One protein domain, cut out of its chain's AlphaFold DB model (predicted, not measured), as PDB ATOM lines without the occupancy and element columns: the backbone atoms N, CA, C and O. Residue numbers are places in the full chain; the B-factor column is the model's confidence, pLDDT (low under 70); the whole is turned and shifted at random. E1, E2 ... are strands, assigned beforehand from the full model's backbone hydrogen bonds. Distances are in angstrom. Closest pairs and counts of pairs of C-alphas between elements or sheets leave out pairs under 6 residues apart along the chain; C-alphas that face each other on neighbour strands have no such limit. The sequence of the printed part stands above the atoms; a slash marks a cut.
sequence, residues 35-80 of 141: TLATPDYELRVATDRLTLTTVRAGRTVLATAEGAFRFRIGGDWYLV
ATOM      1  N   THR A  35      33.508  41.466 -57.945       75.81
ATOM      2  CA  THR A  35      34.877  41.808 -58.345       75.81
ATOM      3  C   THR A  35      35.128  43.287 -58.091       75.81
ATOM      4  O   THR A  35      34.423  44.145 -58.619       75.81
ATOM      5  N   LEU A  36      36.149  43.586 -57.292       82.69
ATOM      6  CA  LEU A  36      36.623  44.940 -57.018       82.69
ATOM      7  C   LEU A  36      38.022  45.069 -57.618       82.69
ATOM      8  O   LEU A  36      38.943  44.380 -57.183       82.69
ATOM      9  N   ALA A  37      38.181  45.930 -58.621       80.94
ATOM     10  CA  ALA A  37      39.447  46.108 -59.320       80.94
ATOM     11  C   ALA A  37      40.032  47.502 -59.064       80.94
ATOM     12  O   ALA A  37      39.350  48.519 -59.172       80.94
ATOM     13  N   THR A  38      41.321  47.527 -58.758       80.88
ATOM     14  CA  THR A  38      42.203  48.694 -58.845       80.88
ATOM     15  C   THR A  38      43.199  48.441 -59.983       80.88
ATOM     16  O   THR A  38      43.293  47.300 -60.441       80.88
ATOM     17  N   PRO A  39      43.971  49.444 -60.440       84.44
ATOM     18  CA  PRO A  39      44.941  49.247 -61.522       84.44
ATOM     19  C   PRO A  39      45.913  48.079 -61.294       84.44
ATOM     20  O   PRO A  39      46.309  47.416 -62.247       84.44
ATOM     21  N   ASP A  40      46.257  47.794 -60.034       82.75
ATOM     22  CA  ASP A  40      47.245  46.772 -59.685       82.75
ATOM     23  C   ASP A  40      46.646  45.490 -59.096       82.75
ATOM     24  O   ASP A  40      47.304  44.446 -59.117       82.75
ATOM     25  N   TYR A  41      45.423  45.543 -58.563       73.94
ATOM     26  CA  TYR A  41      44.828  44.443 -57.803       73.94
ATOM     27  C   TYR A  41      43.387  44.167 -58.200       73.94
ATOM     28  O   TYR A  41      42.589  45.087 -58.348       73.94
ATOM     29  N   GLU A  42      43.034  42.889 -58.235       85.50
ATOM     30  CA  GLU A  42      41.667  42.405 -58.369       85.50
ATOM     31  C   GLU A  42      41.296  41.592 -57.122       85.50
ATOM     32  O   GLU A  42      41.965  40.611 -56.800       85.50
ATOM     33  N   LEU A  43      40.241  41.993 -56.415       84.81
ATOM     34  CA  LEU A  43      39.643  41.240 -55.315       84.81
ATOM     35  C   LEU A  43      38.370  40.553 -55.812       84.81
ATOM     36  O   LEU A  43      37.460  41.225 -56.299       84.81
ATOM     37  N   ARG A  44      38.293  39.231 -55.655       83.44
ATOM     38  CA  ARG A  44      37.132  38.412 -56.024       83.44
ATOM     39  C   ARG A  44      36.501  37.803 -54.779       83.44
ATOM     40  O   ARG A  44      37.213  37.198 -53.972       83.44
ATOM     41  N   VAL A  45      35.180  37.928 -54.663       82.19
ATOM     42  CA  VAL A  45      34.367  37.376 -53.569       82.19
ATOM     43  C   VAL A  45      33.379  36.355 -54.134       82.19
ATOM     44  O   VAL A  45      32.459  36.744 -54.849       82.19
ATOM     45  N   ALA A  46      33.560  35.067 -53.835       73.94
ATOM     46  CA  ALA A  46      32.671  33.993 -54.297       73.94
ATOM     47  C   ALA A  46      31.504  33.733 -53.326       73.94
ATOM     48  O   ALA A  46      31.616  33.979 -52.125       73.94
ATOM     49  N   THR A  47      30.386  33.206 -53.834       67.75
ATOM     50  CA  THR A  47      29.128  33.030 -53.079       67.75
ATOM     51  C   THR A  47      28.899  31.623 -52.520       67.75
ATOM     52  O   THR A  47      28.024  31.439 -51.681       67.75
ATOM     53  N   ASP A  48      29.670  30.630 -52.952       57.97
ATOM     54  CA  ASP A  48      29.542  29.220 -52.562       57.97
ATOM     55  C   ASP A  48      30.107  28.928 -51.160       57.97
ATOM     56  O   ASP A  48      29.518  28.156 -50.399       57.97
ATOM     57  N   ARG A  49      31.231  29.566 -50.801       57.69
ATOM     58  CA  ARG A  49      31.883  29.453 -49.479       57.69
ATOM     59  C   ARG A  49      32.523  30.759 -48.968       57.69
ATOM     60  O   ARG A  49      33.418  30.698 -48.139       57.69
ATOM     61  N   LEU A  50      32.073  31.934 -49.429       65.69
ATOM     62  CA  LEU A  50      32.687  33.253 -49.148       65.69
ATOM     63  C   LEU A  50      34.185  33.318 -49.517       65.69
ATOM     64  O   LEU A  50      34.978  33.979 -48.858       65.69
ATOM     65  N   THR A  51      34.627  32.627 -50.565       67.94
ATOM     66  CA  THR A  51      36.053  32.616 -50.935       67.94
ATOM     67  C   THR A  51      36.527  34.021 -51.315       67.94
ATOM     68  O   THR A  51      35.950  34.641 -52.210       67.94
ATOM     69  N   LEU A  52      37.600  34.500 -50.673       77.88
ATOM     70  CA  LEU A  52      38.270  35.752 -51.037       77.88
ATOM     71  C   LEU A  52      39.594  35.436 -51.725       77.88
ATOM     72  O   LEU A  52      40.454  34.750 -51.166       77.88
ATOM     73  N   THR A  53      39.768  35.969 -52.931       75.88
ATOM     74  CA  THR A  53      41.041  35.898 -53.654       75.88
ATOM     75  C   THR A  53      41.469  37.283 -54.102       75.88
ATOM     76  O   THR A  53      40.688  38.015 -54.704       75.88
ATOM     77  N   THR A  54      42.721  37.628 -53.817       79.69
ATOM     78  CA  THR A  54      43.363  38.835 -54.331       79.69
ATOM     79  C   THR A  54      44.364  38.430 -55.397       79.69
ATOM     80  O   THR A  54      45.256  37.615 -55.147       79.69
ATOM     81  N   VAL A  55      44.240  39.022 -56.576       80.00
ATOM     82  CA  VAL A  55      45.105  38.799 -57.731       80.00
ATOM     83  C   VAL A  55      45.877  40.080 -58.024       80.00
ATOM     84  O   VAL A  55      45.296  41.159 -58.063       80.00
ATOM     85  N   ARG A  56      47.188  39.969 -58.246       80.69
ATOM     86  CA  ARG A  56      48.061  41.057 -58.707       80.69
ATOM     87  C   ARG A  56      48.757  40.619 -59.988       80.69
ATOM     88  O   ARG A  56      49.442  39.596 -59.982       80.69
ATOM     89  N   ALA A  57      48.595  41.373 -61.075       83.88
ATOM     90  CA  ALA A  57      49.175  41.037 -62.384       83.88
ATOM     91  C   ALA A  57      48.916  39.567 -62.799       83.88
ATOM     92  O   ALA A  57      49.836  38.834 -63.164       83.88
ATOM     93  N   GLY A  58      47.669  39.108 -62.639       80.88
ATOM     94  CA  GLY A  58      47.248  37.739 -62.964       80.88
ATOM     95  C   GLY A  58      47.693  36.646 -61.980       80.88
ATOM     96  O   GLY A  58      47.346  35.486 -62.184       80.88
ATOM     97  N   ARG A  59      48.423  36.977 -60.904       75.19
ATOM     98  CA  ARG A  59      48.870  36.017 -59.878       75.19
ATOM     99  C   ARG A  59      48.099  36.178 -58.576       75.19
ATOM    100  O   ARG A  59      48.001  37.285 -58.056       75.19
ATOM    101  N   THR A  60      47.609  35.078 -58.012       82.38
ATOM    102  CA  THR A  60      47.007  35.069 -56.673       82.38
ATOM    103  C   THR A  60      48.063  35.419 -55.627       82.38
ATOM    104  O   THR A  60      49.049  34.703 -55.474       82.38
ATOM    105  N   VAL A  61      47.860  36.529 -54.919       83.06
ATOM    106  CA  VAL A  61      48.750  37.015 -53.847       83.06
ATOM    107  C   VAL A  61      48.171  36.781 -52.455       83.06
ATOM    108  O   VAL A  61      48.915  36.739 -51.481       83.06
ATOM    109  N   LEU A  62      46.853  36.600 -52.359       72.50
ATOM    110  CA  LEU A  62      46.162  36.190 -51.143       72.50
ATOM    111  C   LEU A  62      44.984  35.299 -51.529       72.50
ATOM    112  O   LEU A  62      44.227  35.626 -52.441       72.50
ATOM    113  N   ALA A  63      44.831  34.186 -50.822       72.75
ATOM    114  CA  ALA A  63      43.665  33.323 -50.908       72.75
ATOM    115  C   ALA A  63      43.264  32.896 -49.498       72.75
ATOM    116  O   ALA A  63      44.119  32.606 -48.658       72.75
ATOM    117  N   THR A  64      41.964  32.858 -49.233       68.75
ATOM    118  CA  THR A  64      41.439  32.270 -47.998       68.75
ATOM    119  C   THR A  64      41.697  30.765 -47.981       68.75
ATOM    120  O   THR A  64      41.301  30.069 -48.914       68.75
ATOM    121  N   ALA A  65      42.339  30.258 -46.923       63.75
ATOM    122  CA  ALA A  65      42.437  28.820 -46.673       63.75
ATOM    123  C   ALA A  65      41.076  28.242 -46.244       63.75
ATOM    124  O   ALA A  65      40.175  28.974 -45.821       63.75
ATOM    125  N   GLU A  66      40.925  26.921 -46.319       59.44
ATOM    126  CA  GLU A  66      39.724  26.250 -45.822       59.44
ATOM    127  C   GLU A  66      39.552  26.518 -44.312       59.44
ATOM    128  O   GLU A  66      40.482  26.341 -43.527       59.44
ATOM    129  N   GLY A  67      38.386  27.037 -43.903       60.69
ATOM    130  CA  GLY A  67      38.123  27.427 -42.508       60.69
ATOM    131  C   GLY A  67      38.786  28.737 -42.049       60.69
ATOM    132  O   GLY A  67      38.750  29.060 -40.862       60.69
ATOM    133  N   ALA A  68      39.374  29.525 -42.959       58.03
ATOM    134  CA  ALA A  68      40.091  30.760 -42.621       58.03
ATOM    135  C   ALA A  68      39.199  31.974 -42.311       58.03
ATOM    136  O   ALA A  68      39.732  33.072 -42.127       58.03
ATOM    137  N   PHE A  69      37.873  31.819 -42.243       69.25
ATOM    138  CA  PHE A  69      36.964  32.921 -41.924       69.25
ATOM    139  C   PHE A  69      37.118  33.328 -40.466       69.25
ATOM    140  O   PHE A  69      36.412  32.854 -39.576       69.25
ATOM    141  N   ARG A  70      38.079  34.223 -40.238       65.31
ATOM    142  CA  ARG A  70      38.152  35.034 -39.038       65.31
ATOM    143  C   ARG A  70      37.487  36.369 -39.312       65.31
ATOM    144  O   ARG A  70      37.930  37.104 -40.188       65.31
ATOM    145  N   PHE A  71      36.439  36.682 -38.566       66.75
ATOM    146  CA  PHE A  71      35.781  37.981 -38.621       66.75
ATOM    147  C   PHE A  71      35.854  38.636 -37.252       66.75
ATOM    148  O   PHE A  71      35.978  37.964 -36.227       66.75
ATOM    149  N   ARG A  72      35.847  39.963 -37.237       50.41
ATOM    150  CA  ARG A  72      35.936  40.732 -36.006       50.41
ATOM    151  C   ARG A  72      34.548  41.234 -35.633       50.41
ATOM    152  O   ARG A  72      33.901  41.872 -36.460       50.41
ATOM    153  N   ILE A  73      34.111  40.969 -34.406       54.75
ATOM    154  CA  ILE A  73      32.925  41.611 -33.823       54.75
ATOM    155  C   ILE A  73      33.442  42.512 -32.702       54.75
ATOM    156  O   ILE A  73      34.042  42.034 -31.742       54.75
ATOM    157  N   GLY A  74      33.286  43.831 -32.849       69.94
ATOM    158  CA  GLY A  74      33.858  44.794 -31.904       69.94
ATOM    159  C   GLY A  74      35.390  44.718 -31.832       69.94
ATOM    160  O   GLY A  74      36.085  45.004 -32.809       69.94
ATOM    161  N   GLY A  75      35.926  44.370 -30.659       67.25
ATOM    162  CA  GLY A  75      37.362  44.238 -30.390       67.25
ATOM    163  C   GLY A  75      37.981  42.903 -30.820       67.25
ATOM    164  O   GLY A  75      39.188  42.846 -31.061       67.25
ATOM    165  N   ASP A  76      37.153  41.868 -30.963       61.62
ATOM    166  CA  ASP A  76      37.593  40.479 -30.842       61.62
ATOM    167  C   ASP A  76      37.490  39.699 -32.148       61.62
ATOM    168  O   ASP A  76      36.592  39.912 -32.964       61.62
ATOM    169  N   TRP A  77      38.426  38.769 -32.336       69.38
ATOM    170  CA  TRP A  77      38.488  37.891 -33.498       69.38
ATOM    171  C   TRP A  77      37.727  36.588 -33.252       69.38
ATOM    172  O   TRP A  77      38.037  35.842 -32.326       69.38
ATOM    173  N   TYR A  78      36.801  36.267 -34.151       62.56
ATOM    174  CA  TYR A  78      35.997  35.049 -34.141       62.56
ATOM    175  C   TYR A  78      36.367  34.187 -35.334       62.56
ATOM    176  O   TYR A  78      36.453  34.700 -36.441       62.56
ATOM    177  N   LEU A  79      36.568  32.887 -35.123       74.69
ATOM    178  CA  LEU A  79      36.812  31.911 -36.186       74.69
ATOM    179  C   LEU A  79      35.538  31.100 -36.437       74.69
ATOM    180  O   LEU A  79      34.968  30.551 -35.493       74.69
ATOM    181  N   VAL A  80      35.114  30.988 -37.695       72.69
ATOM    182  CA  VAL A  80      33.979  30.133 -38.071       72.69
ATOM    183  C   VAL A  80      34.417  28.669 -38.018       72.69
ATOM    184  O   VAL A  80      35.258  28.241 -38.805       72.69
TER     185      VAL A  80
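Overview. This is residues 35 to 80 of the 141 residues of an uncharacterized protein of Streptomyces bingchenggensis (strain BCW-1) (UniProt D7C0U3). A twisted sheet of four strands, E1 to E4, folded back and forth as a meander, makes one end of the domain, and a separate small two-strand hairpin, E5 and E6, makes the other. Residues 64 to 69 join the two parts, and the strands of the small hairpin stay apart from those of the sheet. The printed part has 46 residues with no named helix and six named strands, in the order E1 E2 E3 E4 E5 E6, and its class is all strand. The large sheet has the order E1 - E2 - E3 - E4 and the small one E5 - E6, both antiparallel. The whole is loose, with a radius of gyration of the C-alphas of 12.4 A and spans of 33 by 22 by 17 A.

Along the chain. In the large sheet, E2 is residues 41 to 45, 13.3 A long, and E3 is residues 52 to 56, 13.5 A. E1 is residues 35 to 37, 6.4 A, beginning at C-alpha 35 at (34.877, 41.808, -58.345). E4 is residues 59 to 63, 10.7 A, ending at C-alpha 63 at (43.665, 33.323, -50.908). E5 is residues 70 to 73, 9.9 A. E6 is residues 76 to 79, 10.1 A, ending at C-alpha 79 at (36.812, 31.911, -36.186).

Arrangement. In the meander E1 E2 E3 E4, each strand is the antiparallel neighbour of the one before. The inner strands E2 and E3 form a hairpin at 163 degrees, with N 44 and O 53 within hydrogen-bond range at 2.8 A. The edge strand E1 forms a hairpin with E2 at 167 degrees, with N 43 and O 36 at 2.8 A. The other edge strand, E4, forms a hairpin with E3 at 152 degrees, with N 56 and O 59 at 2.8 A. From edge to edge of this sheet the strands' lines turn by 56 degrees. E5 and E6 form a hairpin at 143 degrees; the C-alphas of Arg 70 and Leu 79 face each other at 4.4 A, and N 78 and O 71 are 2.8 A apart. E5 and E6 are both apart from E1, E2, E3 and E4.

Size, cuts and confidence. The two C-alphas farthest apart are those of Gly 58 and Gly 75, 34.7 A. The printed part has no cut and no long link; the links E2 to E3 and E4 to E5, with 6 residues each, are short, and the other three are tight. The mean pLDDT of the printed part is 72.4, and residues 47 to 51 and 64 to 78 are under 70.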